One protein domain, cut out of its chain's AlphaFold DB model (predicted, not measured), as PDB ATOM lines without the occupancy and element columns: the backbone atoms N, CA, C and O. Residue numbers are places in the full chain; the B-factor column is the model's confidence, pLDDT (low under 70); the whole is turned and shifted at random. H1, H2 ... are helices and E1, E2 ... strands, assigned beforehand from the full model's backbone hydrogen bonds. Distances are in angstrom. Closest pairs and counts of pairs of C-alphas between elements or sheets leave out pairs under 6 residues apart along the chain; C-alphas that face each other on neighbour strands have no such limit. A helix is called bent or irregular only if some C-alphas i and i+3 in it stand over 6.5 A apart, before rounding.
ATOM      1  N   PHE A 385      24.035  -5.740  35.920       83.81
ATOM      2  CA  PHE A 385      23.225  -6.942  35.730       83.81
ATOM      3  C   PHE A 385      22.023  -6.924  36.674       83.81
ATOM      4  O   PHE A 385      22.132  -6.502  37.826       83.81
ATOM      5  N   MET A 386      20.884  -7.406  36.188       90.50
ATOM      6  CA  MET A 386      19.669  -7.559  36.975       90.50
ATOM      7  C   MET A 386      19.237  -9.019  36.971       90.50
ATOM      8  O   MET A 386      18.978  -9.605  35.920       90.50
ATOM      9  N   ASP A 387      19.156  -9.603  38.160       93.25
ATOM     10  CA  ASP A 387      18.583 -10.926  38.360       93.25
ATOM     11  C   ASP A 387      17.093 -10.774  38.672       93.25
ATOM     12  O   ASP A 387      16.733 -10.186  39.691       93.25
ATOM     13  N   VAL A 388      16.231 -11.334  37.824       94.69
ATOM     14  CA  VAL A 388      14.797 -11.450  38.109       94.69
ATOM     15  C   VAL A 388      14.524 -12.871  38.591       94.69
ATOM     16  O   VAL A 388      14.697 -13.852  37.858       94.69
ATOM     17  N   ILE A 389      14.124 -12.985  39.858       94.69
ATOM     18  CA  ILE A 389      13.741 -14.256  40.473       94.69
ATOM     19  C   ILE A 389      12.289 -14.550  40.102       94.69
ATOM     20  O   ILE A 389      11.407 -13.736  40.352       94.69
ATOM     21  N   ILE A 390      12.042 -15.718  39.515       91.69
ATOM     22  CA  ILE A 390      10.718 -16.206  39.127       91.69
ATOM     23  C   ILE A 390      10.240 -17.154  40.233       91.69
ATOM     24  O   ILE A 390      10.739 -18.284  40.323       91.69
ATOM     25  N   PRO A 391       9.287 -16.738  41.089       86.25
ATOM     26  CA  PRO A 391       8.874 -17.546  42.229       86.25
ATOM     27  C   PRO A 391       8.181 -18.836  41.770       86.25
ATOM     28  O   PRO A 391       7.115 -18.802  41.149       86.25
ATOM     29  N   GLY A 392       8.766 -19.990  42.092       83.62
ATOM     30  CA  GLY A 392       8.191 -21.310  41.816       83.62
ATOM     31  C   GLY A 392       7.575 -21.964  43.056       83.62
ATOM     32  O   GLY A 392       7.829 -21.548  44.182       83.62
ATOM     33  N   VAL A 393       6.758 -23.005  42.850       67.56
ATOM     34  CA  VAL A 393       6.197 -23.825  43.949       67.56
ATOM     35  C   VAL A 393       7.225 -24.844  44.467       67.56
ATOM     36  O   VAL A 393       7.220 -25.163  45.650       67.56
ATOM     37  N   PHE A 394       8.126 -25.321  43.596       67.56
ATOM     38  CA  PHE A 394       9.123 -26.355  43.920       67.56
ATOM     39  C   PHE A 394      10.580 -25.919  43.690       67.56
ATOM     40  O   PHE A 394      11.480 -26.442  44.337       67.56
ATOM     41  N   SER A 395      10.825 -24.956  42.796       79.62
ATOM     42  CA  SER A 395      12.150 -24.375  42.547       79.62
ATOM     43  C   SER A 395      12.005 -22.961  41.996       79.62
ATOM     44  O   SER A 395      11.201 -22.742  41.090       79.62
ATOM     45  N   GLU A 396      12.778 -22.014  42.517       86.31
ATOM     46  CA  GLU A 396      12.838 -20.656  41.972       86.31
ATOM     47  C   GLU A 396      13.641 -20.660  40.666       86.31
ATOM     48  O   GLU A 396      14.745 -21.206  40.595       86.31
ATOM     49  N   GLY A 397      13.062 -20.086  39.611       91.94
ATOM     50  CA  GLY A 397      13.785 -19.803  38.374       91.94
ATOM     51  C   GLY A 397      14.535 -18.482  38.509       91.94
ATOM     52  O   GLY A 397      14.080 -17.586  39.214       91.94
ATOM     53  N   LYS A 398      15.667 -18.328  37.822       95.19
ATOM     54  CA  LYS A 398      16.382 -17.049  37.748       95.19
ATOM     55  C   LYS A 398      16.734 -16.736  36.307       95.19
ATOM     56  O   LYS A 398      17.456 -17.512  35.679       95.19
ATOM     57  N   ILE A 399      16.238 -15.607  35.815       95.88
ATOM     58  CA  ILE A 399      16.697 -15.007  34.564       95.88
ATOM     59  C   ILE A 399      17.613 -13.830  34.904       95.88
ATOM     60  O   ILE A 399      17.281 -12.986  35.735       95.88
ATOM     61  N   THR A 400      18.793 -13.809  34.299       93.88
ATOM     62  CA  THR A 400      19.791 -12.754  34.469       93.88
ATOM     63  C   THR A 400      19.815 -11.909  33.209       93.88
ATOM     64  O   THR A 400      20.132 -12.406  32.128       93.88
ATOM     65  N   PHE A 401      19.526 -10.626  33.350       92.69
ATOM     66  CA  PHE A 401      19.673  -9.637  32.293       92.69
ATOM     67  C   PHE A 401      20.988  -8.894  32.486       92.69
ATOM     68  O   PHE A 401      21.304  -8.443  33.586       92.69
ATOM     69  N   ARG A 402      21.774  -8.782  31.421       89.00
ATOM     70  CA  ARG A 402      22.993  -7.964  31.366       89.00
ATOM     71  C   ARG A 402      22.828  -6.867  30.327       89.00
ATOM     72  O   ARG A 402      21.836  -6.865  29.600       89.00
ATOM     73  N   GLY A 403      23.816  -5.981  30.203       82.25
ATOM     74  CA  GLY A 403      23.767  -4.862  29.258       82.25
ATOM     75  C   GLY A 403      23.510  -5.263  27.797       82.25
ATOM     76  O   GLY A 403      23.015  -4.455  27.020       82.25
ATOM     77  N   HIS A 404      23.794  -6.510  27.401       83.12
ATOM     78  CA  HIS A 404      23.670  -6.940  26.001       83.12
ATOM     79  C   HIS A 404      23.113  -8.356  25.769       83.12
ATOM     80  O   HIS A 404      23.052  -8.807  24.619       83.12
ATOM     81  N   PHE A 405      22.714  -9.080  26.818       90.56
ATOM     82  CA  PHE A 405      22.054 -10.382  26.688       90.56
ATOM     83  C   PHE A 405      21.193 -10.722  27.903       90.56
ATOM     84  O   PHE A 405      21.451 -10.254  29.012       90.56
ATOM     85  N   ALA A 406      20.233 -11.619  27.693       94.12
ATOM     86  CA  ALA A 406      19.497 -12.300  28.750       94.12
ATOM     87  C   ALA A 406      19.932 -13.768  28.837       94.12
ATOM     88  O   ALA A 406      20.211 -14.405  27.817       94.12
ATOM     89  N   GLU A 407      19.991 -14.310  30.049       93.94
ATOM     90  CA  GLU A 407      20.378 -15.692  30.325       93.94
ATOM     91  C   GLU A 407      19.384 -16.355  31.281       93.94
ATOM     92  O   GLU A 407      19.106 -15.834  32.359       93.94
ATOM     93  N   TYR A 408      18.867 -17.525  30.904       94.69
ATOM     94  CA  TYR A 408      17.992 -18.340  31.750       94.69
ATOM     95  C   TYR A 408      18.414 -19.809  31.689       94.69
ATOM     96  O   TYR A 408      18.395 -20.452  30.635       94.69
ATOM     97  N   GLY A 409      18.811 -20.359  32.838       90.25
ATOM     98  CA  GLY A 409      19.345 -21.715  32.927       90.25
ATOM     99  C   GLY A 409      20.665 -21.864  32.163       90.25
ATOM    100  O   GLY A 409      21.720 -21.484  32.654       90.25
ATOM    101  N   HIS A 410      20.622 -22.478  30.982       82.50
ATOM    102  CA  HIS A 410      21.783 -22.622  30.093       82.50
ATOM    103  C   HIS A 410      21.628 -21.864  28.776       82.50
ATOM    104  O   HIS A 410      22.528 -21.952  27.943       82.50
ATOM    105  N   LYS A 411      20.500 -21.171  28.604       89.19
ATOM    106  CA  LYS A 411      20.152 -20.476  27.378       89.19
ATOM    107  C   LYS A 411      20.552 -19.017  27.448       89.19
ATOM    108  O   LYS A 411      20.367 -18.397  28.497       89.19
ATOM    109  N   LYS A 412      21.054 -18.465  26.347       92.06
ATOM    110  CA  LYS A 412      21.519 -17.084  26.237       92.06
ATOM    111  C   LYS A 412      21.037 -16.439  24.942       92.06
ATOM    112  O   LYS A 412      21.330 -16.901  23.845       92.06
ATOM    113  N   VAL A 413      20.351 -15.308  25.071       92.75
ATOM    114  CA  VAL A 413      19.851 -14.531  23.931       92.75
ATOM    115  C   VAL A 413      20.485 -13.144  23.960       92.75
ATOM    116  O   VAL A 413      20.212 -12.347  24.856       92.75
ATOM    117  N   TYR A 414      21.350 -12.859  22.983       89.31
ATOM    118  CA  TYR A 414      21.969 -11.545  22.796       89.31
ATOM    119  C   TYR A 414      20.977 -10.566  22.175       89.31
ATOM    120  O   TYR A 414      20.398 -10.874  21.137       89.31
ATOM    121  N   TYR A 415      20.834  -9.367  22.748       92.69
ATOM    122  CA  TYR A 415      19.821  -8.393  22.312       92.69
ATOM    123  C   TYR A 415      19.985  -8.003  20.842       92.69
ATOM    124  O   TYR A 415      19.012  -7.978  20.095       92.69
ATOM    125  N   LYS A 416      21.234  -7.812  20.391       86.88
ATOM    126  CA  LYS A 416      21.564  -7.509  18.988       86.88
ATOM    127  C   LYS A 416      21.084  -8.577  17.991       86.88
ATOM    128  O   LYS A 416      20.905  -8.255  16.822       86.88
ATOM    129  N   ASP A 417      20.902  -9.818  18.443       90.75
ATOM    130  CA  ASP A 417      20.552 -10.975  17.613       90.75
ATOM    131  C   ASP A 417      19.082 -11.395  17.796       90.75
ATOM    132  O   ASP A 417      18.661 -12.411  17.237       90.75
ATOM    133  N   VAL A 418      18.299 -10.646  18.581       96.62
ATOM    134  CA  VAL A 418      16.875 -10.926  18.802       96.62
ATOM    135  C   VAL A 418      16.102 -10.703  17.508       96.62
ATOM    136  O   VAL A 418      16.236  -9.673  16.844       96.62
ATOM    137  N   VAL A 419      15.299 -11.703  17.156       97.56
ATOM    138  CA  VAL A 419      14.425 -11.717  15.973       97.56
ATOM    139  C   VAL A 419      12.956 -11.879  16.342       97.56
ATOM    140  O   VAL A 419      12.083 -11.612  15.515       97.56
ATOM    141  N   ALA A 420      12.679 -12.312  17.572       98.12
ATOM    142  CA  ALA A 420      11.323 -12.436  18.054       98.12
ATOM    143  C   ALA A 420      11.188 -12.183  19.559       98.12
ATOM    144  O   ALA A 420      12.093 -12.498  20.335       98.12
ATOM    145  N   ALA A 421      10.050 -11.610  19.946       98.25
ATOM    146  CA  ALA A 421       9.665 -11.353  21.326       98.25
ATOM    147  C   ALA A 421       8.141 -11.387  21.507       98.25
ATOM    148  O   ALA A 421       7.405 -10.911  20.642       98.25
ATOM    149  N   SER A 422       7.662 -11.884  22.643       97.62
ATOM    150  CA  SER A 422       6.267 -11.730  23.070       97.62
ATOM    151  C   SER A 422       6.147 -11.767  24.591       97.62
ATOM    152  O   SER A 422       7.040 -12.238  25.300       97.62
ATOM    153  N   PHE A 423       5.052 -11.214  25.107       97.31
ATOM    154  CA  PHE A 423       4.690 -11.341  26.513       97.31
ATOM    155  C   PHE A 423       3.178 -11.246  26.669       97.31
ATOM    156  O   PHE A 423       2.513 -10.482  25.972       97.31
ATOM    157  N   SER A 424       2.622 -11.968  27.634       96.00
ATOM    158  CA  SER A 424       1.194 -11.883  27.932       96.00
ATOM    159  C   SER A 424       0.908 -12.092  29.418       96.00
ATOM    160  O   SER A 424       1.676 -12.726  30.146       96.00
ATOM    161  N   ALA A 425      -0.198 -11.506  29.877       95.62
ATOM    162  CA  ALA A 425      -0.753 -11.710  31.209       95.62
ATOM    163  C   ALA A 425      -2.258 -11.965  31.069       95.62
ATOM    164  O   ALA A 425      -3.034 -11.047  30.802       95.62
ATOM    165  N   VAL A 426      -2.672 -13.223  31.214       94.50
ATOM    166  CA  VAL A 426      -4.063 -13.650  31.030       94.50
ATOM    167  C   VAL A 426      -4.687 -13.920  32.392       94.50
ATOM    168  O   VAL A 426      -4.343 -14.900  33.061       94.50
ATOM    169  N   ALA A 427      -5.595 -13.039  32.809       92.81
ATOM    170  CA  ALA A 427      -6.370 -13.202  34.033       92.81
ATOM    171  C   ALA A 427      -7.496 -14.229  33.827       92.81
ATOM    172  O   ALA A 427      -8.303 -14.115  32.906       92.81
ATOM    173  N   GLY A 428      -7.543 -15.229  34.697       91.25
ATOM    174  CA  GLY A 428      -8.648 -16.160  34.881       91.25
ATOM    175  C   GLY A 428      -9.388 -15.885  36.193       91.25
ATOM    176  O   GLY A 428      -9.046 -14.973  36.942       91.25
ATOM    177  N   GLU A 429     -10.397 -16.702  36.494       91.62
ATOM    178  CA  GLU A 429     -11.273 -16.509  37.663       91.62
ATOM    179  C   GLU A 429     -10.522 -16.593  39.008       91.62
ATOM    180  O   GLU A 429     -10.834 -15.862  39.943       91.62
ATOM    181  N   TYR A 430      -9.488 -17.442  39.093       91.50
ATOM    182  CA  TYR A 430      -8.722 -17.688  40.330       91.50
ATOM    183  C   TYR A 430      -7.202 -17.561  40.163       91.50
ATOM    184  O   TYR A 430      -6.441 -17.773  41.117       91.50
ATOM    185  N   ASN A 431      -6.733 -17.276  38.949       92.31
ATOM    186  CA  ASN A 431      -5.314 -17.241  38.635       92.31
ATOM    187  C   ASN A 431      -4.979 -16.277  37.493       92.31
ATOM    188  O   ASN A 431      -5.820 -15.985  36.659       92.31
ATOM    189  N   THR A 432      -3.728 -15.833  37.428       93.88
ATOM    190  CA  THR A 432      -3.183 -15.082  36.289       93.88
ATOM    191  C   THR A 432      -2.034 -15.874  35.692       93.88
ATOM    192  O   THR A 432      -1.112 -16.272  36.414       93.88
ATOM    193  N   LYS A 433      -2.086 -16.142  34.387       94.75
ATOM    194  CA  LYS A 433      -0.997 -16.783  33.641       94.75
ATOM    195  C   LYS A 433      -0.120 -15.712  33.012       94.75
ATOM    196  O   LYS A 433      -0.633 -14.841  32.323       94.75
ATOM    197  N   PHE A 434       1.180 -15.809  33.242       96.06
ATOM    198  CA  PHE A 434       2.194 -14.929  32.686       96.06
ATOM    199  C   PHE A 434       3.037 -15.695  31.673       96.06
ATOM    200  O   PHE A 434       3.480 -16.812  31.964       96.06
ATOM    201  N   HIS A 435       3.277 -15.075  30.524       96.75
ATOM    202  CA  HIS A 435       4.178 -15.546  29.478       96.75
ATOM    203  C   HIS A 435       5.209 -14.465  29.161       96.75
ATOM    204  O   HIS A 435       4.902 -13.267  29.184       96.75
ATOM    205  N   PHE A 436       6.440 -14.900  28.911       97.50
ATOM    206  CA  PHE A 436       7.534 -14.071  28.430       97.50
ATOM    207  C   PHE A 436       8.399 -14.892  27.477       97.50
ATOM    208  O   PHE A 436       8.855 -15.986  27.823       97.50
ATOM    209  N   PHE A 437       8.668 -14.341  26.303       98.00
ATOM    210  CA  PHE A 437       9.424 -15.000  25.256       98.00
ATOM    211  C   PHE A 437      10.349 -14.020  24.552       98.00
ATOM    212  O   PHE A 437       9.941 -12.932  24.148       98.00
ATOM    213  N   ILE A 438      11.596 -14.440  24.367       98.12
ATOM    214  CA  ILE A 438      12.564 -13.795  23.483       98.12
ATOM    215  C   ILE A 438      13.331 -14.869  22.718       98.12
ATOM    216  O   ILE A 438      13.712 -15.902  23.278       98.12
ATOM    217  N   SER A 439      13.616 -14.625  21.445       97.69
ATOM    218  CA  SER A 439      14.423 -15.541  20.647       97.69
ATOM    219  C   SER A 439      15.329 -14.841  19.651       97.69
ATOM    220  O   SER A 439      14.995 -13.812  19.064       97.69
ATOM    221  N   SER A 440      16.470 -15.474  19.421       96.00
ATOM    222  CA  SER A 440      17.365 -15.239  18.291       96.00
ATOM    223  C   SER A 440      17.182 -16.345  17.246       96.00
ATOM    224  O   SER A 440      16.446 -17.305  17.462       96.00
ATOM    225  N   ASN A 441      17.921 -16.272  16.139       88.62
ATOM    226  CA  ASN A 441      17.980 -17.372  15.166       88.62
ATOM    227  C   ASN A 441      18.606 -18.664  15.727       88.62
ATOM    228  O   ASN A 441      18.518 -19.707  15.083       88.62
ATOM    229  N   LYS A 442      19.293 -18.594  16.875       85.50
ATOM    230  CA  LYS A 442      20.035 -19.725  17.454       85.50
ATOM    231  C   LYS A 442      19.348 -20.325  18.671       85.50
ATOM    232  O   LYS A 442      19.417 -21.531  18.881       85.50
ATOM    233  N   GLU A 443      18.731 -19.481  19.486       94.19
ATOM    234  CA  GLU A 443      18.256 -19.863  20.810       94.19
ATOM    235  C   GLU A 443      17.061 -19.015  21.251       94.19
ATOM    236  O   GLU A 443      16.947 -17.848  20.870       94.19
ATOM    237  N   SER A 444      16.196 -19.601  22.083       96.31
ATOM    238  CA  SER A 444      15.016 -18.954  22.657       96.31
ATOM    239  C   SER A 444      14.918 -19.151  24.168       96.31
ATOM    240  O   SER A 444      15.098 -20.258  24.687       96.31
ATOM    241  N   ILE A 445      14.582 -18.076  24.876       97.44
ATOM    242  CA  ILE A 445      14.196 -18.105  26.285       97.44
ATOM    243  C   ILE A 445      12.682 -17.938  26.333       97.44
ATOM    244  O   ILE A 445      12.151 -16.921  25.901       97.44
ATOM    245  N   GLU A 446      12.007 -18.955  26.859       97.12
ATOM    246  CA  GLU A 446      10.562 -18.974  27.040       97.12
ATOM    247  C   GLU A 446      10.252 -19.288  28.499       97.12
ATOM    248  O   GLU A 446      10.770 -20.258  29.066       97.12
ATOM    249  N   LEU A 447       9.429 -18.443  29.106       95.81
ATOM    250  CA  LEU A 447       9.048 -18.505  30.503       95.81
ATOM    251  C   LEU A 447       7.529 -18.449  30.599       95.81
ATOM    252  O   LEU A 447       6.887 -17.568  30.036       95.81
ATOM    253  N   SER A 448       6.951 -19.391  31.338       94.44
ATOM    254  CA  SER A 448       5.516 -19.446  31.604       94.44
ATOM    255  C   SER A 448       5.274 -19.815  33.057       94.44
ATOM    256  O   SER A 448       5.793 -20.822  33.542       94.44
ATOM    257  N   PHE A 449       4.495 -19.006  33.770       94.00
ATOM    258  CA  PHE A 449       4.169 -19.257  35.175       94.00
ATOM    259  C   PHE A 449       2.791 -18.707  35.545       94.00
ATOM    260  O   PHE A 449       2.210 -17.879  34.853       94.00
ATOM    261  N   THR A 450       2.224 -19.212  36.640       93.25
ATOM    262  CA  THR A 450       0.860 -18.878  37.073       93.25
ATOM    263  C   THR A 450       0.865 -18.340  38.498       93.25
ATOM    264  O   THR A 450       1.423 -18.974  39.400       93.25
ATOM    265  N   ALA A 451       0.239 -17.188  38.721       90.56
ATOM    266  CA  ALA A 451      -0.088 -16.664  40.044       90.56
ATOM    267  C   ALA A 451      -1.482 -17.150  40.453       90.56
ATOM    268  O   ALA A 451      -2.444 -16.900  39.740       90.56
ATOM    269  N   VAL A 452      -1.591 -17.850  41.583       88.31
ATOM    270  CA  VAL A 452      -2.876 -18.268  42.172       88.31
ATOM    271  C   VAL A 452      -3.216 -17.295  43.296       88.31
ATOM    272  O   VAL A 452      -2.307 -16.861  44.012       88.31
ATOM    273  N   LEU A 453      -4.497 -16.945  43.454       79.31
ATOM    274  CA  LEU A 453      -4.956 -16.032  44.504       79.31
ATOM    275  C   LEU A 453      -4.382 -16.438  45.881       79.31
ATOM    276  O   LEU A 453      -4.565 -17.567  46.330       79.31
ATOM    277  N   GLY A 454      -3.657 -15.525  46.535       73.00
ATOM    278  CA  GLY A 454      -3.101 -15.720  47.883       73.00
ATOM    279  C   GLY A 454      -1.716 -16.381  47.979       73.00
ATOM    280  O   GLY A 454      -1.113 -16.315  49.047       73.00
ATOM    281  N   ILE A 455      -1.154 -16.954  46.903       75.88
ATOM    282  CA  ILE A 455       0.181 -17.590  46.933       75.88
ATOM    283  C   ILE A 455       1.163 -16.811  46.053       75.88
ATOM    284  O   ILE A 455       1.219 -17.023  44.838       75.88
ATOM    285  N   LYS A 456       1.966 -15.929  46.672       79.38
ATOM    286  CA  LYS A 456       3.042 -15.153  46.015       79.38
ATOM    287  C   LYS A 456       2.603 -14.438  44.721       79.38
ATOM    288  O   LYS A 456       3.405 -14.236  43.812       79.38
ATOM    289  N   SER A 457       1.320 -14.080  44.606       85.25
ATOM    290  CA  SER A 457       0.765 -13.497  43.379       85.25
ATOM    291  C   SER A 457       1.446 -12.178  43.026       85.25
ATOM    292  O   SER A 457       1.818 -11.978  41.875       85.25
ATOM    293  N   LYS A 458       1.702 -11.348  44.044       91.00
ATOM    294  CA  LYS A 458       2.396 -10.068  43.904       91.00
ATOM    295  C   LYS A 458       3.849 -10.228  43.441       91.00
ATOM    296  O   LYS A 458       4.251  -9.562  42.503       91.00
ATOM    297  N   GLU A 459       4.610 -11.149  44.038       92.25
ATOM    298  CA  GLU A 459       6.014 -11.399  43.656       92.25
ATOM    299  C   GLU A 459       6.131 -11.860  42.193       92.25
ATOM    300  O   GLU A 459       7.030 -11.446  41.468       92.25
ATOM    301  N   LYS A 460       5.201 -12.712  41.739       92.69
ATOM    302  CA  LYS A 460       5.149 -13.178  40.346       92.69
ATOM    303  C   LYS A 460       4.796 -12.056  39.374       92.69
ATOM    304  O   LYS A 460       5.386 -11.981  38.302       92.69
ATOM    305  N   GLU A 461       3.847 -11.204  39.746       94.38
ATOM    306  CA  GLU A 461       3.479 -10.030  38.957       94.38
ATOM    307  C   GLU A 461       4.642  -9.033  38.865       94.38
ATOM    308  O   GLU A 461       4.973  -8.593  37.768       94.38
ATOM    309  N   GLU A 462       5.321  -8.748  39.979       94.56
ATOM    310  CA  GLU A 462       6.508  -7.884  40.023       94.56
ATOM    311  C   GLU A 462       7.642  -8.447  39.146       94.56
ATOM    312  O   GLU A 462       8.222  -7.713  38.347       94.56
ATOM    313  N   ALA A 463       7.916  -9.756  39.217       95.50
ATOM    314  CA  ALA A 463       8.904 -10.407  38.354       95.50
ATOM    315  C   ALA A 463       8.542 -10.285  36.865       95.50
ATOM    316  O   ALA A 463       9.393  -9.966  36.034       95.50
ATOM    317  N   TRP A 464       7.272 -10.502  36.512       96.31
ATOM    318  CA  TRP A 464       6.798 -10.332  35.139       96.31
ATOM    319  C   TRP A 464       6.933  -8.883  34.657       96.31
ATOM    320  O   TRP A 464       7.484  -8.651  33.582       96.31
ATOM    321  N   GLN A 465       6.514  -7.907  35.466       95.75
ATOM    322  CA  GLN A 465       6.634  -6.481  35.146       95.75
ATOM    323  C   GLN A 465       8.093  -6.062  34.936       95.75
ATOM    324  O   GLN A 465       8.375  -5.304  34.011       95.75
ATOM    325  N   GLN A 466       9.027  -6.585  35.738       96.00
ATOM    326  CA  GLN A 466      10.460  -6.344  35.539       96.00
ATOM    327  C   GLN A 466      10.943  -6.887  34.192       96.00
ATOM    328  O   GLN A 466      11.614  -6.168  33.455       96.00
ATOM    329  N   MET A 467      10.575  -8.123  33.831       96.69
ATOM    330  CA  MET A 467      10.955  -8.707  32.538       96.69
ATOM    331  C   MET A 467      10.387  -7.913  31.357       96.69
ATOM    332  O   MET A 467      11.113  -7.642  30.402       96.69
ATOM    333  N   VAL A 468       9.118  -7.499  31.434       96.19
ATOM    334  CA  VAL A 468       8.484  -6.646  30.415       96.19
ATOM    335  C   VAL A 468       9.190  -5.295  30.325       96.19
ATOM    336  O   VAL A 468       9.516  -4.859  29.226       96.19
ATOM    337  N   GLY A 469       9.489  -4.657  31.459       94.94
ATOM    338  CA  GLY A 469      10.213  -3.385  31.496       94.94
ATOM    339  C   GLY A 469      11.565  -3.465  30.786       94.94
ATOM    340  O   GLY A 469      11.846  -2.651  29.911       94.94
ATOM    341  N   ILE A 470      12.358  -4.502  31.077       94.00
ATOM    342  CA  ILE A 470      13.649  -4.724  30.407       94.00
ATOM    343  C   ILE A 470      13.469  -4.960  28.911       94.00
ATOM    344  O   ILE A 470      14.258  -4.467  28.106       94.00
ATOM    345  N   LEU A 471      12.459  -5.743  28.531       96.12
ATOM    346  CA  LEU A 471      12.192  -6.034  27.133       96.12
ATOM    347  C   LEU A 471      11.899  -4.757  26.353       96.12
ATOM    348  O   LEU A 471      12.524  -4.548  25.319       96.12
ATOM    349  N   MET A 472      11.034  -3.890  26.873       94.81
ATOM    350  CA  MET A 472      10.689  -2.620  26.225       94.81
ATOM    351  C   MET A 472      11.872  -1.637  26.212       94.81
ATOM    352  O   MET A 472      12.105  -0.951  25.223       94.81
ATOM    353  N   GLU A 473      12.655  -1.568  27.290       91.38
ATOM    354  CA  GLU A 473      13.734  -0.578  27.401       91.38
ATOM    355  C   GLU A 473      15.010  -0.986  26.646       91.38
ATOM    356  O   GLU A 473      15.626  -0.157  25.975       91.38
ATOM    357  N   TYR A 474      15.402  -2.261  26.716       89.69
ATOM    358  CA  TYR A 474      16.707  -2.724  26.232       89.69
ATOM    359  C   TYR A 474      16.626  -3.662  25.028       89.69
ATOM    360  O   TYR A 474      17.521  -3.638  24.188       89.69
ATOM    361  N   ILE A 475      15.590  -4.499  24.914       94.69
ATOM    362  CA  ILE A 475      15.535  -5.552  23.883       94.69
ATOM    363  C   ILE A 475      14.800  -5.068  22.626       94.69
ATOM    364  O   ILE A 475      15.278  -5.268  21.506       94.69
ATOM    365  N   GLU A 476      13.663  -4.400  22.808       96.75
ATOM    366  CA  GLU A 476      12.793  -3.888  21.752       96.75
ATOM    367  C   GLU A 476      13.547  -3.020  20.726       96.75
ATOM    368  O   GLU A 476      13.398  -3.293  19.531       96.75
ATOM    369  N   PRO A 477      14.417  -2.058  21.108       94.44
ATOM    370  CA  PRO A 477      15.141  -1.245  20.127       94.44
ATOM    371  C   PRO A 477      16.001  -2.073  19.162       94.44
ATOM    372  O   PRO A 477      16.095  -1.759  17.971       94.44
ATOM    373  N   HIS A 478      16.620  -3.153  19.650       93.50
ATOM    374  CA  HIS A 478      17.415  -4.051  18.813       93.50
ATOM    375  C   HIS A 478      16.540  -4.915  17.905       93.50
ATOM    376  O   HIS A 478      16.845  -5.050  16.717       93.50
ATOM    377  N   LEU A 479      15.446  -5.457  18.443       97.38
ATOM    378  CA  LEU A 479      14.483  -6.240  17.676       97.38
ATOM    379  C   LEU A 479      13.872  -5.409  16.539       97.38
ATOM    380  O   LEU A 479      13.914  -5.837  15.388       97.38
ATOM    381  N   ILE A 480      13.392  -4.196  16.822       97.75
ATOM    382  CA  ILE A 480      12.825  -3.288  15.811       97.75
ATOM    383  C   ILE A 480      13.843  -2.998  14.715       97.75
ATOM    384  O   ILE A 480      13.533  -3.146  13.534       97.75
ATOM    385  N   LYS A 481      15.080  -2.649  15.087       93.19
ATOM    386  CA  LYS A 481      16.154  -2.409  14.116       93.19
ATOM    387  C   LYS A 481      16.377  -3.617  13.203       93.19
ATOM    388  O   LYS A 481      16.578  -3.446  12.000       93.19
ATOM    389  N   ASN A 482      16.353  -4.828  13.758       94.12
ATOM    390  CA  ASN A 482      16.509  -6.054  12.982       94.12
ATOM    391  C   ASN A 482      15.322  -6.279  12.034       94.12
ATOM    392  O   ASN A 482      15.547  -6.580  10.863       94.12
ATOM    393  N   LEU A 483      14.083  -6.079  12.490       97.62
ATOM    394  CA  LEU A 483      12.882  -6.240  11.664       97.62
ATOM    395  C   LEU A 483      12.809  -5.209  10.524       97.62
ATOM    396  O   LEU A 483      12.582  -5.589   9.377       97.62
ATOM    397  N   VAL A 484      13.084  -3.929  10.805       97.19
ATOM    398  CA  VAL A 484      13.154  -2.859   9.786       97.19
ATOM    399  C   VAL A 484      14.204  -3.203   8.727       97.19
ATOM    400  O   VAL A 484      13.944  -3.100   7.529       97.19
ATOM    401  N   LYS A 485      15.372  -3.706   9.147       93.00
ATOM    402  CA  LYS A 485      16.420  -4.164   8.228       93.00
ATOM    403  C   LYS A 485      15.962  -5.319   7.331       93.00
ATOM    404  O   LYS A 485      16.302  -5.343   6.148       93.00
ATOM    405  N   GLU A 486      15.222  -6.295   7.858       97.00
ATOM    406  CA  GLU A 486      14.680  -7.379   7.026       97.00
ATOM    407  C   GLU A 486      13.729  -6.839   5.941       97.00
ATOM    408  O   GLU A 486      13.798  -7.303   4.802       97.00
ATOM    409  N   ILE A 487      12.916  -5.826   6.254       97.94
ATOM    410  CA  ILE A 487      11.997  -5.205   5.291       97.94
ATOM    411  C   ILE A 487      12.751  -4.380   4.246       97.94
ATOM    412  O   ILE A 487      12.674  -4.667   3.052       97.94
ATOM    413  N   PHE A 488      13.499  -3.364   4.670       95.25
ATOM    414  CA  PHE A 488      13.988  -2.333   3.754       95.25
ATOM    415  C   PHE A 488      15.342  -2.660   3.110       95.25
ATOM    416  O   PHE A 488      15.591  -2.245   1.976       95.25
ATOM    417  N   ASP A 489      16.209  -3.428   3.779       92.31
ATOM    418  CA  ASP A 489      17.505  -3.824   3.203       92.31
ATOM    419  C   ASP A 489      17.413  -5.168   2.484       92.31
ATOM    420  O   ASP A 489      18.062  -5.374   1.456       92.31
ATOM    421  N   LYS A 490      16.629  -6.106   3.030       94.56
ATOM    422  CA  LYS A 490      16.531  -7.477   2.506       94.56
ATOM    423  C   LYS A 490      15.248  -7.753   1.724       94.56
ATOM    424  O   LYS A 490      15.124  -8.856   1.196       94.56
ATOM    425  N   GLN A 491      14.342  -6.778   1.617       96.75
ATOM    426  CA  GLN A 491      13.086  -6.874   0.862       96.75
ATOM    427  C   GLN A 491      12.223  -8.071   1.284       96.75
ATOM    428  O   GLN A 491      11.643  -8.756   0.440       96.75
ATOM    429  N   LYS A 492      12.171  -8.359   2.588       97.94
ATOM    430  CA  LYS A 492      11.340  -9.433   3.135       97.94
ATOM    431  C   LYS A 492      10.040  -8.898   3.716       97.94
ATOM    432  O   LYS A 492      10.014  -7.829   4.311       97.94
ATOM    433  N   THR A 493       9.000  -9.715   3.627       98.06
ATOM    434  CA  THR A 493       7.750  -9.514   4.359       98.06
ATOM    435  C   THR A 493       7.871 -10.121   5.756       98.06
ATOM    436  O   THR A 493       8.271 -11.280   5.907       98.06
ATOM    437  N   ILE A 494       7.536  -9.339   6.779       98.19
ATOM    438  CA  ILE A 494       7.458  -9.770   8.176       98.19
ATOM    439  C   ILE A 494       6.005 -10.098   8.515       98.19
ATOM    440  O   ILE A 494       5.100  -9.339   8.183       98.19
ATOM    441  N   TYR A 495       5.793 -11.221   9.200       97.75
ATOM    442  CA  TYR A 495       4.473 -11.675   9.630       97.75
ATOM    443  C   TYR A 495       4.329 -11.508  11.142       97.75
ATOM    444  O   TYR A 495       5.176 -11.987  11.898       97.75
ATOM    445  N   ILE A 496       3.258 -10.843  11.568       97.38
ATOM    446  CA  ILE A 496       2.865 -10.690  12.974       97.38
ATOM    447  C   ILE A 496       1.386 -11.069  13.043       97.38
ATOM    448  O   ILE A 496       0.536 -10.336  12.545       97.38
ATOM    449  N   GLY A 497       1.072 -12.255  13.567       94.75
ATOM    450  CA  GLY A 497      -0.273 -12.827  13.456       94.75
ATOM    451  C   GLY A 497      -0.750 -12.891  11.995       94.75
ATOM    452  O   GLY A 497      -0.092 -13.480  11.139       94.75
ATOM    453  N   ASN A 498      -1.888 -12.253  11.702       95.44
ATOM    454  CA  ASN A 498      -2.458 -12.153  10.347       95.44
ATOM    455  C   ASN A 498      -1.982 -10.921   9.553       95.44
ATOM    456  O   ASN A 498      -2.467 -10.687   8.441       95.44
ATOM    457  N   LEU A 499      -1.092 -10.115  10.133       97.75
ATOM    458  CA  LEU A 499      -0.560  -8.901   9.532       97.75
ATOM    459  C   LEU A 499       0.727  -9.219   8.765       97.75
ATOM    460  O   LEU A 499       1.680  -9.753   9.332       97.75
ATOM    461  N   GLU A 500       0.757  -8.867   7.487       98.19
ATOM    462  CA  GLU A 500       1.935  -8.943   6.623       98.19
ATOM    463  C   GLU A 500       2.495  -7.519   6.476       98.19
ATOM    464  O   GLU A 500       1.756  -6.619   6.092       98.19
ATOM    465  N   ILE A 501       3.760  -7.277   6.816       98.44
ATOM    466  CA  ILE A 501       4.391  -5.947   6.771       98.44
ATOM    467  C   ILE A 501       5.591  -6.006   5.832       98.44
ATOM    468  O   ILE A 501       6.468  -6.855   6.004       98.44
ATOM    469  N   ASP A 502       5.653  -5.106   4.860       98.44
ATOM    470  CA  ASP A 502       6.738  -5.038   3.888       98.44
ATOM    471  C   ASP A 502       7.115  -3.586   3.535       98.44
ATOM    472  O   ASP A 502       6.815  -2.636   4.261       98.44
ATOM    473  N   LYS A 503       7.877  -3.415   2.450       97.75
ATOM    474  CA  LYS A 503       8.409  -2.114   2.027       97.75
ATOM    475  C   LYS A 503       7.335  -1.166   1.482       97.75
ATOM    476  O   LYS A 503       7.626   0.017   1.347       97.75
ATOM    477  N   GLU A 504       6.164  -1.678   1.105       97.94
ATOM    478  CA  GLU A 504       5.064  -0.903   0.522       97.94
ATOM    479  C   GLU A 504       4.068  -0.479   1.596       97.94
ATOM    480  O   GLU A 504       3.514   0.618   1.525       97.94
ATOM    481  N   GLY A 505       3.870  -1.317   2.612       97.81
ATOM    482  CA  GLY A 505       2.955  -1.018   3.697       97.81
ATOM    483  C   GLY A 505       2.710  -2.204   4.614       97.81
ATOM    484  O   GLY A 505       3.597  -3.011   4.902       97.81
ATOM    485  N   TYR A 506       1.472  -2.304   5.083       98.12
ATOM    486  CA  TYR A 506       0.989  -3.477   5.794       98.12
ATOM    487  C   TYR A 506      -0.345  -3.966   5.245       98.12
ATOM    488  O   TYR A 506      -1.211  -3.212   4.789       98.12
ATOM    489  N   HIS A 507      -0.498  -5.281   5.293       97.88
ATOM    490  CA  HIS A 507      -1.483  -6.024   4.538       97.88
ATOM    491  C   HIS A 507      -2.122  -7.097   5.403       97.88
ATOM    492  O   HIS A 507      -1.518  -7.628   6.334       97.88
ATOM    493  N   LYS A 508      -3.360  -7.455   5.074       96.38
ATOM    494  CA  LYS A 508      -4.005  -8.636   5.641       96.38
ATOM    495  C   LYS A 508      -4.940  -9.299   4.650       96.38
ATOM    496  O   LYS A 508      -5.610  -8.631   3.851       96.38
ATOM    497  N   LYS A 509      -5.047 -10.621   4.741       92.31
ATOM    498  CA  LYS A 509      -5.990 -11.392   3.925       92.31
ATOM    499  C   LYS A 509      -7.420 -11.161   4.409       92.31
ATOM    500  O   LYS A 509      -7.742 -11.279   5.587       92.31
ATOM    501  N   GLY A 510      -8.288 -10.788   3.479       88.00
ATOM    502  CA  GLY A 510      -9.715 -10.623   3.702       88.00
ATOM    503  C   GLY A 510     -10.437 -11.967   3.772       88.00
ATOM    504  O   GLY A 510     -10.074 -12.926   3.098       88.00
ATOM    505  N   PHE A 511     -11.519 -12.002   4.549       84.00
ATOM    506  CA  PHE A 511     -12.325 -13.205   4.783       84.00
ATOM    507  C   PHE A 511     -12.942 -13.814   3.506       84.00
ATOM    508  O   PHE A 511     -13.130 -15.020   3.431       84.00
ATOM    509  N   TRP A 512     -13.224 -13.000   2.482       84.69
ATOM    510  CA  TRP A 512     -13.861 -13.432   1.226       84.69
ATOM    511  C   TRP A 512     -12.882 -13.579   0.051       84.69
ATOM    512  O   TRP A 512     -13.296 -13.583  -1.106       84.69
ATOM    513  N   GLY A 513     -11.583 -13.679   0.339       78.81
ATOM    514  CA  GLY A 513     -10.540 -13.546  -0.673       78.81
ATOM    515  C   GLY A 513     -10.289 -12.075  -1.024       78.81
ATOM    516  O   GLY A 513     -11.186 -11.235  -0.995       78.81
ATOM    517  N   GLY A 514      -9.030 -11.748  -1.300       89.81
ATOM    518  CA  GLY A 514      -8.557 -10.379  -1.502       89.81
ATOM    519  C   GLY A 514      -7.707  -9.884  -0.335       89.81
ATOM    520  O   GLY A 514      -7.879 -10.308   0.805       89.81
ATOM    521  N   THR A 515      -6.775  -8.987  -0.632       95.88
ATOM    522  CA  THR A 515      -5.857  -8.400   0.346       95.88
ATOM    523  C   THR A 515      -6.306  -6.979   0.638       95.88
ATOM    524  O   THR A 515      -6.565  -6.203  -0.281       95.88
ATOM    525  N   LYS A 516      -6.441  -6.637   1.920       96.56
ATOM    526  CA  LYS A 516      -6.571  -5.242   2.341       96.56
ATOM    527  C   LYS A 516      -5.170  -4.725   2.624       96.56
ATOM    528  O   LYS A 516      -4.456  -5.368   3.385       96.56
ATOM    529  N   SER A 517      -4.827  -3.592   2.032       97.12
ATOM    530  CA  SER A 517      -3.505  -2.976   2.113       97.12
ATOM    531  C   SER A 517      -3.635  -1.556   2.633       97.12
ATOM    532  O   SER A 517      -4.613  -0.882   2.300       97.12
ATOM    533  N   ILE A 518      -2.664  -1.127   3.428       97.50
ATOM    534  CA  ILE A 518      -2.450   0.266   3.811       97.50
ATOM    535  C   ILE A 518      -0.998   0.564   3.497       97.50
ATOM    536  O   ILE A 518      -0.110  -0.104   4.029       97.50
ATOM    537  N   LEU A 519      -0.782   1.500   2.587       97.62
ATOM    538  CA  LEU A 519       0.542   1.867   2.113       97.62
ATOM    539  C   LEU A 519       1.200   2.830   3.098       97.62
ATOM    540  O   LEU A 519       0.513   3.527   3.841       97.62
ATOM    541  N   TRP A 520       2.528   2.911   3.090       97.25
ATOM    542  CA  TRP A 520       3.240   3.878   3.934       97.25
ATOM    543  C   TRP A 520       2.928   5.346   3.578       97.25
ATOM    544  O   TRP A 520       3.089   6.211   4.435       97.25
ATOM    545  N   ASP A 521       2.430   5.612   2.363       96.12
ATOM    546  CA  ASP A 521       1.924   6.926   1.926       96.12
ATOM    547  C   ASP A 521       0.507   7.251   2.440       96.12
ATOM    548  O   ASP A 521       0.064   8.401   2.360       96.12
ATOM    549  N   ASP A 522      -0.230   6.258   2.946       95.81
ATOM    550  CA  ASP A 522      -1.557   6.476   3.520       95.81
ATOM    551  C   ASP A 522      -1.448   7.069   4.943       95.81
ATOM    552  O   ASP A 522      -0.424   6.922   5.616       95.81
ATOM    553  N   PRO A 523      -2.511   7.697   5.481       95.44
ATOM    554  CA  PRO A 523      -2.553   8.091   6.886       95.44
ATOM    555  C   PRO A 523      -2.357   6.891   7.832       95.44
ATOM    556  O   PRO A 523      -3.239   6.040   7.986       95.44
ATOM    557  N   ILE A 524      -1.200   6.842   8.502       96.12
ATOM    558  CA  ILE A 524      -0.857   5.798   9.475       96.12
ATOM    559  C   ILE A 524      -1.162   6.271  10.897       96.12
ATOM    560  O   ILE A 524      -0.672   7.305  11.352       96.12
ATOM    561  N   TYR A 525      -1.926   5.467  11.635       95.88
ATOM    562  CA  TYR A 525      -2.187   5.689  13.056       95.88
ATOM    563  C   TYR A 525      -1.336   4.736  13.903       95.88
ATOM    564  O   TYR A 525      -1.279   3.545  13.586       95.88
ATOM    565  N   PRO A 526      -0.715   5.211  14.999       93.50
ATOM    566  CA  PRO A 526       0.045   4.348  15.894       93.50
ATOM    567  C   PRO A 526      -0.825   3.218  16.462       93.50
ATOM    568  O   PRO A 526      -1.913   3.498  16.983       93.50
ATOM    569  N   PRO A 527      -0.361   1.958  16.409       97.31
ATOM    570  CA  PRO A 527      -1.023   0.862  17.100       97.31
ATOM    571  C   PRO A 527      -1.201   1.150  18.593       97.31
ATOM    572  O   PRO A 527      -0.331   1.744  19.232       97.31
ATOM    573  N   GLN A 528      -2.323   0.711  19.163       97.06
ATOM    574  CA  GLN A 528      -2.636   0.911  20.580       97.06
ATOM    575  C   GLN A 528      -2.716  -0.425  21.308       97.06
ATOM    576  O   GLN A 528      -3.393  -1.343  20.851       97.06
ATOM    577  N   MET A 529      -2.068  -0.512  22.469       95.25
ATOM    578  CA  MET A 529      -2.177  -1.667  23.357       95.25
ATOM    579  C   MET A 529      -3.340  -1.480  24.330       95.25
ATOM    580  O   MET A 529      -3.420  -0.462  25.023       95.25
ATOM    581  N   LYS A 530      -4.237  -2.462  24.409       93.88
ATOM    582  CA  LYS A 530      -5.359  -2.458  25.352       93.88
ATOM    583  C   LYS A 530      -5.715  -3.884  25.750       93.88
ATOM    584  O   LYS A 530      -5.900  -4.735  24.895       93.88
ATOM    585  N   SER A 531      -5.843  -4.127  27.053       91.19
ATOM    586  CA  SER A 531      -6.354  -5.395  27.601       91.19
ATOM    587  C   SER A 531      -5.644  -6.664  27.098       91.19
ATOM    588  O   SER A 531      -6.293  -7.677  26.871       91.19
ATOM    589  N   GLY A 532      -4.318  -6.628  26.931       92.75
ATOM    590  CA  GLY A 532      -3.554  -7.789  26.453       92.75
ATOM    591  C   GLY A 532      -3.563  -7.975  24.932       92.75
ATOM    592  O   GLY A 532      -3.041  -8.973  24.439       92.75
ATOM    593  N   GLU A 533      -4.116  -7.013  24.195       96.19
ATOM    594  CA  GLU A 533      -4.145  -6.987  22.737       96.19
ATOM    595  C   GLU A 533      -3.459  -5.727  22.196       96.19
ATOM    596  O   GLU A 533      -3.379  -4.698  22.875       96.19
ATOM    597  N   VAL A 534      -2.998  -5.793  20.948       97.19
ATOM    598  CA  VAL A 534      -2.589  -4.644  20.140       97.19
ATOM    599  C   VAL A 534      -3.573  -4.457  18.987       97.19
ATOM    600  O   VAL A 534      -3.899  -5.398  18.263       97.19
ATOM    601  N   MET A 535      -4.064  -3.230  18.831       98.00
ATOM    602  CA  MET A 535      -4.985  -2.829  17.772       98.00
ATOM    603  C   MET A 535      -4.244  -1.976  16.746       98.00
ATOM    604  O   MET A 535      -3.654  -0.953  17.098       98.00
ATOM    605  N   VAL A 536      -4.303  -2.380  15.481       97.56
ATOM    606  CA  VAL A 536      -3.850  -1.603  14.320       97.56
ATOM    607  C   VAL A 536      -5.063  -0.920  13.711       97.56
ATOM    608  O   VAL A 536      -6.146  -1.506  13.688       97.56
ATOM    609  N   PHE A 537      -4.909   0.299  13.203       97.44
ATOM    610  CA  PHE A 537      -6.022   1.104  12.704       97.44
ATOM    611  C   PHE A 537      -5.834   1.507  11.247       97.44
ATOM    612  O   PHE A 537      -4.717   1.546  10.745       97.44
ATOM    613  N   ASN A 538      -6.935   1.847  10.584       95.62
ATOM    614  CA  ASN A 538      -6.928   2.436   9.254       95.62
ATOM    615  C   ASN A 538      -7.985   3.523   9.109       95.62
ATOM    616  O   ASN A 538      -9.015   3.495   9.785       95.62
ATOM    617  N   GLU A 539      -7.766   4.454   8.185       94.75
ATOM    618  CA  GLU A 539      -8.802   5.403   7.798       94.75
ATOM    619  C   GLU A 539      -9.693   4.806   6.706       94.75
ATOM    620  O   GLU A 539      -9.231   4.287   5.690       94.75
ATOM    621  N   LYS A 540     -11.010   4.882   6.903       91.44
ATOM    622  CA  LYS A 540     -11.991   4.585   5.862       91.44
ATOM    623  C   LYS A 540     -13.088   5.635   5.889       91.44
ATOM    624  O   LYS A 540     -13.840   5.717   6.861       91.44
ATOM    625  N   ASN A 541     -13.208   6.395   4.801       91.62
ATOM    626  CA  ASN A 541     -14.198   7.464   4.630       91.62
ATOM    627  C   ASN A 541     -14.150   8.516   5.759       91.62
ATOM    628  O   ASN A 541     -15.189   8.834   6.335       91.62
ATOM    629  N   GLY A 542     -12.959   8.995   6.138       91.62
ATOM    630  CA  GLY A 542     -12.813   9.986   7.215       91.62
ATOM    631  C   GLY A 542     -12.974   9.428   8.635       91.62
ATOM    632  O   GLY A 542     -13.023  10.193   9.594       91.62
ATOM    633  N   SER A 543     -13.125   8.104   8.789       94.44
ATOM    634  CA  SER A 543     -13.300   7.442  10.089       94.44
ATOM    635  C   SER A 543     -12.175   6.450  10.362       94.44
ATOM    636  O   SER A 543     -11.897   5.590   9.525       94.44
ATOM    637  N   VAL A 544     -11.567   6.542  11.548       96.06
ATOM    638  CA  VAL A 544     -10.571   5.574  12.026       96.06
ATOM    639  C   VAL A 544     -11.288   4.297  12.448       96.06
ATOM    640  O   VAL A 544     -12.207   4.325  13.270       96.06
ATOM    641  N   ARG A 545     -10.892   3.164  11.873       96.50
ATOM    642  CA  ARG A 545     -11.444   1.840  12.174       96.50
ATOM    643  C   ARG A 545     -10.324   0.892  12.561       96.50
ATOM    644  O   ARG A 545      -9.188   1.067  12.139       96.50
ATOM    645  N   VAL A 546     -10.653  -0.125  13.354       97.00
ATOM    646  CA  VAL A 546      -9.707  -1.201  13.660       97.00
ATOM    647  C   VAL A 546      -9.442  -1.980  12.376       97.00
ATOM    648  O   VAL A 546     -10.356  -2.545  11.768       97.00
ATOM    649  N   PHE A 547      -8.182  -1.972  11.962       96.62
ATOM    650  CA  PHE A 547      -7.678  -2.757  10.858       96.62
ATOM    651  C   PHE A 547      -7.456  -4.198  11.289       96.62
ATOM    652  O   PHE A 547      -7.970  -5.086  10.619       96.62
ATOM    653  N   GLU A 548      -6.753  -4.438  12.395       96.94
ATOM    654  CA  GLU A 548      -6.449  -5.773  12.925       96.94
ATOM    655  C   GLU A 548      -6.288  -5.731  14.449       96.94
ATOM    656  O   GLU A 548      -5.841  -4.716  14.987       96.94
ATOM    657  N   THR A 549      -6.636  -6.828  15.123       97.19
ATOM    658  CA  THR A 549      -6.432  -7.008  16.566       97.19
ATOM    659  C   THR A 549      -5.632  -8.283  16.794       97.19
ATOM    660  O   THR A 549      -5.977  -9.334  16.259       97.19
ATOM    661  N   MET A 550      -4.568  -8.204  17.589       96.81
ATOM    662  CA  MET A 550      -3.687  -9.342  17.877       96.81
ATOM    663  C   MET A 550      -3.416  -9.446  19.370       96.81
ATOM    664  O   MET A 550      -3.283  -8.428  20.046       96.81
ATOM    665  N   SER A 551      -3.295 -10.670  19.883       96.75
ATOM    666  CA  SER A 551      -2.842 -10.886  21.260       96.75
ATOM    667  C   SER A 551      -1.381 -10.455  21.410       96.75
ATOM    668  O   SER A 551      -0.587 -10.666  20.500       96.75
ATOM    669  N   LEU A 552      -0.995  -9.902  22.563       95.69
ATOM    670  CA  LEU A 552       0.419  -9.621  22.868       95.69
ATOM    671  C   LEU A 552       1.277 -10.896  23.000       95.69
ATOM    672  O   LEU A 552       2.505 -10.814  22.951       95.69
ATOM    673  N   ASP A 553       0.629 -12.060  23.126       94.69
ATOM    674  CA  ASP A 553       1.264 -13.382  23.092       94.69
ATOM    675  C   ASP A 553       1.787 -13.743  21.690       94.69
ATOM    676  O   ASP A 553       2.744 -14.510  21.554       94.69
ATOM    677  N   GLU A 554       1.198 -13.146  20.646       97.06
ATOM    678  CA  GLU A 554       1.643 -13.326  19.268       97.06
ATOM    679  C   GLU A 554       3.068 -12.799  19.095       97.06
ATOM    680  O   GLU A 554       3.440 -11.720  19.573       97.06
ATOM    681  N   THR A 555       3.878 -13.562  18.364       97.75
ATOM    682  CA  THR A 555       5.283 -13.218  18.140       97.75
ATOM    683  C   THR A 555       5.398 -11.832  17.505       97.75
ATOM    684  O   THR A 555       4.835 -11.576  16.444       97.75
ATOM    685  N   ASN A 556       6.161 -10.949  18.152       98.19
ATOM    686  CA  ASN A 556       6.412  -9.552  17.789       98.19
ATOM    687  C   ASN A 556       5.213  -8.598  17.880       98.19
ATOM    688  O   ASN A 556       5.388  -7.400  17.647       98.19
ATOM    689  N   ALA A 557       4.027  -9.051  18.296       97.75
ATOM    690  CA  ALA A 557       2.889  -8.151  18.493       97.75
ATOM    691  C   ALA A 557       3.171  -7.104  19.583       97.75
ATOM    692  O   ALA A 557       2.754  -5.951  19.468       97.75
ATOM    693  N   CYS A 558       3.957  -7.477  20.598       96.81
ATOM    694  CA  CYS A 558       4.344  -6.589  21.690       96.81
ATOM    695  C   CYS A 558       5.243  -5.406  21.287       96.81
ATOM    696  O   CYS A 558       5.290  -4.427  22.019       96.81
ATOM    697  N   VAL A 559       5.908  -5.446  20.128       97.69
ATOM    698  CA  VAL A 559       6.756  -4.334  19.642       97.69
ATOM    699  C   VAL A 559       6.117  -3.561  18.490       97.69
ATOM    700  O   VAL A 559       6.701  -2.617  17.959       97.69
ATOM    701  N   LEU A 560       4.902  -3.943  18.083       97.19
ATOM    702  CA  LEU A 560       4.245  -3.416  16.891       97.19
ATOM    703  C   LEU A 560       4.072  -1.882  16.876       97.19
ATOM    704  O   LEU A 560       4.291  -1.302  15.811       97.19
ATOM    705  N   PRO A 561       3.737  -1.190  17.991       97.00
ATOM    706  CA  PRO A 561       3.594   0.266  17.973       97.00
ATOM    707  C   PRO A 561       4.868   0.993  17.540       97.00
ATOM    708  O   PRO A 561       4.841   1.820  16.625       97.00
ATOM    709  N   ASN A 562       5.998   0.657  18.165       97.06
ATOM    710  CA  ASN A 562       7.280   1.276  17.856       97.06
ATOM    711  C   ASN A 562       7.862   0.736  16.544       97.06
ATOM    712  O   ASN A 562       8.511   1.484  15.815       97.06
ATOM    713  N   PHE A 563       7.595  -0.529  16.204       97.94
ATOM    714  CA  PHE A 563       8.011  -1.115  14.935       97.94
ATOM    715  C   PHE A 563       7.359  -0.412  13.739       97.94
ATOM    716  O   PHE A 563       8.064  -0.000  12.821       97.94
ATOM    717  N   MET A 564       6.038  -0.199  13.765       97.69
ATOM    718  CA  MET A 564       5.336   0.512  12.690       97.69
ATOM    719  C   MET A 564       5.817   1.953  12.539       97.69
ATOM    720  O   MET A 564       6.003   2.421  11.418       97.69
ATOM    721  N   LYS A 565       6.062   2.642  13.661       96.88
ATOM    722  CA  LYS A 565       6.656   3.979  13.637       96.88
ATOM    723  C   LYS A 565       8.036   3.961  12.968       96.88
ATOM    724  O   LYS A 565       8.285   4.766  12.081       96.88
ATOM    725  N   ALA A 566       8.900   3.019  13.344       96.94
ATOM    726  CA  ALA A 566      10.236   2.901  12.765       96.94
ATOM    727  C   ALA A 566      10.207   2.576  11.260       96.94
ATOM    728  O   ALA A 566      11.026   3.106  10.515       96.94
ATOM    729  N   CYS A 567       9.258   1.754  10.795       97.75
ATOM    730  CA  CYS A 567       9.056   1.521   9.363       97.75
ATOM    731  C   CYS A 567       8.642   2.795   8.618       97.75
ATOM    732  O   CYS A 567       9.170   3.056   7.541       97.75
ATOM    733  N   LEU A 568       7.734   3.592   9.187       97.06
ATOM    734  CA  LEU A 568       7.300   4.855   8.585       97.06
ATOM    735  C   LEU A 568       8.443   5.880   8.518       97.06
ATOM    736  O   LEU A 568       8.619   6.547   7.496       97.06
ATOM    737  N   ASP A 569       9.233   5.978   9.590       93.75
ATOM    738  CA  ASP A 569      10.408   6.851   9.659       93.75
ATOM    739  C   ASP A 569      11.439   6.452   8.580       93.75
ATOM    740  O   ASP A 569      11.900   7.303   7.816       93.75
ATOM    741  N   GLU A 570      11.750   5.155   8.458       95.38
ATOM    742  CA  GLU A 570      12.678   4.612   7.451       95.38
ATOM    743  C   GLU A 570      12.160   4.805   6.015       95.38
ATOM    744  O   GLU A 570      12.918   5.191   5.122       95.38
ATOM    745  N   TYR A 571      10.865   4.572   5.785       96.38
ATOM    746  CA  TYR A 571      10.220   4.809   4.495       96.38
ATOM    747  C   TYR A 571      10.336   6.282   4.085       96.38
ATOM    748  O   TYR A 571      10.788   6.579   2.978       96.38
ATOM    749  N   THR A 572       9.994   7.201   4.992       94.25
ATOM    750  CA  THR A 572      10.049   8.650   4.752       94.25
ATOM    751  C   THR A 572      11.473   9.105   4.439       94.25
ATOM    752  O   THR A 572      11.681   9.855   3.485       94.25
ATOM    753  N   LEU A 573      12.465   8.618   5.193       90.62
ATOM    754  CA  LEU A 573      13.879   8.922   4.963       90.62
ATOM    755  C   LEU A 573      14.301   8.582   3.523       90.62
ATOM    756  O   LEU A 573      14.872   9.424   2.835       90.62
ATOM    757  N   ARG A 574      13.970   7.376   3.045       92.00
ATOM    758  CA  ARG A 574      14.354   6.900   1.704       92.00
ATOM    759  C   ARG A 574      13.637   7.626   0.565       92.00
ATOM    760  O   ARG A 574      14.187   7.701  -0.528       92.00
ATOM    761  N   HIS A 575      12.439   8.157   0.807       89.81
ATOM    762  CA  HIS A 575      11.680   8.918  -0.191       89.81
ATOM    763  C   HIS A 575      12.081  10.395  -0.261       89.81
ATOM    764  O   HIS A 575      11.855  11.024  -1.286       89.81
ATOM    765  N   LEU A 576      12.696  10.950   0.788       81.19
ATOM    766  CA  LEU A 576      13.255  12.310   0.768       81.19
ATOM    767  C   LEU A 576      14.625  12.397   0.071       81.19
ATOM    768  O   LEU A 576      15.061  13.492  -0.278       81.19
ATOM    769  N   GLU A 577      15.320  11.269  -0.099       66.31
ATOM    770  CA  GLU A 577      16.618  11.184  -0.788       66.31
ATOM    771  C   GLU A 577      16.501  10.983  -2.315       66.31
ATOM    772  O   GLU A 577      17.515  11.045  -3.017       66.31
ATOM    773  N   LEU A 578      15.284  10.755  -2.823       53.75
ATOM    774  CA  LEU A 578      14.938  10.610  -4.244       53.75
ATOM    775  C   LEU A 578      14.330  11.907  -4.786       53.75
ATOM    776  O   LEU A 578      14.649  12.244  -5.951       53.75
TER     777      LEU A 578
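Overview. This is residues 385 to 578 of the 578 residues of an uncharacterized protein of archaeon (UniProt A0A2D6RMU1). Two lobes stand end to end along the longest axis: in one, the sheets E1 E2 E3 E4 and E5 E6 E7 cover two sides of H1a, and in the other, the sheets E8 E9 E10 E11 and E12 E13 E14 cover two sides of H2. H1b runs on from H1a into the second lobe and packs on H2 at a steep angle. The printed part has 194 residues, with strands E1 to E7, helix H1, strands E8 to E14 and helix H2 in chain order; each sheet runs in its listed order, antiparallel throughout. The class is mixed, helices and strands; the whole is compact, with a radius of gyration of the C-alphas of 18.4 A, and elongated, spanning 57 by 37 by 25 A.

Along the chain. E1 is residues 386 to 390, beginning at C-alpha 386 (19.669, -7.559, 36.975), E2 397 to 401, E3 405 to 408 and E4 411 to 414. E5 is 418 to 427, 27.9 A, E6 431 to 440, 30.5 A, and E7 444 to 452, 26.5 A. H1, 457 to 488, was assigned as one helix by its hydrogen bonds but is bent, with C-alphas 473 and 476 6.6 A apart; its arms are H1a, 457 to 473, 24.3 A, and H1b, 476 to 488, 18.1 A. E8 is 494 to 496, E9 499 to 501, E10 505 to 509, E11 515 to 519, E12 528 to 530, E13 533 to 540, 21.9 A, and E14 543 to 551, 23.9 A. H2, 557 to 576, 29.0 A, ends at C-alpha 576 (13.255, 12.310, 0.768); it is irregular, with C-alphas 558 and 561 7.8 A apart, and has a kink of 34 degrees near residue 564.

Arrangement. Each sheet is a meander, each strand the antiparallel neighbour of the one before. N 388 and O 399 of E1 and E2 are 2.9 A apart, within hydrogen-bond range, as are N 422 and O 437 of E5 and E6, 2.9 A. H1a makes two layers, a helix on one face of a sheet, with E1 E2 E3 E4 at a height of 9.3 A and with E5 E6 E7 at 9.6 A. H2 does so with E8 E9 E10 E11 at 9.4 A and E12 E13 E14 at 13.5 A. H1b and H2 touch at a steep tilt of 48 degrees, closest at the C-alphas of Ile 480 and Phe 563, 5.4 A. Every O i to N i+4 pair is within hydrogen-bond range in H1a and H1b, and 14 of 16 in H2.

Size, cuts and confidence. The C-alphas of Gly 454 and Leu 578 are farthest apart, 61.1 A. The printed part has no cut and no long link. Residues 393 to 394 and 577 to 578 have pLDDT under 70.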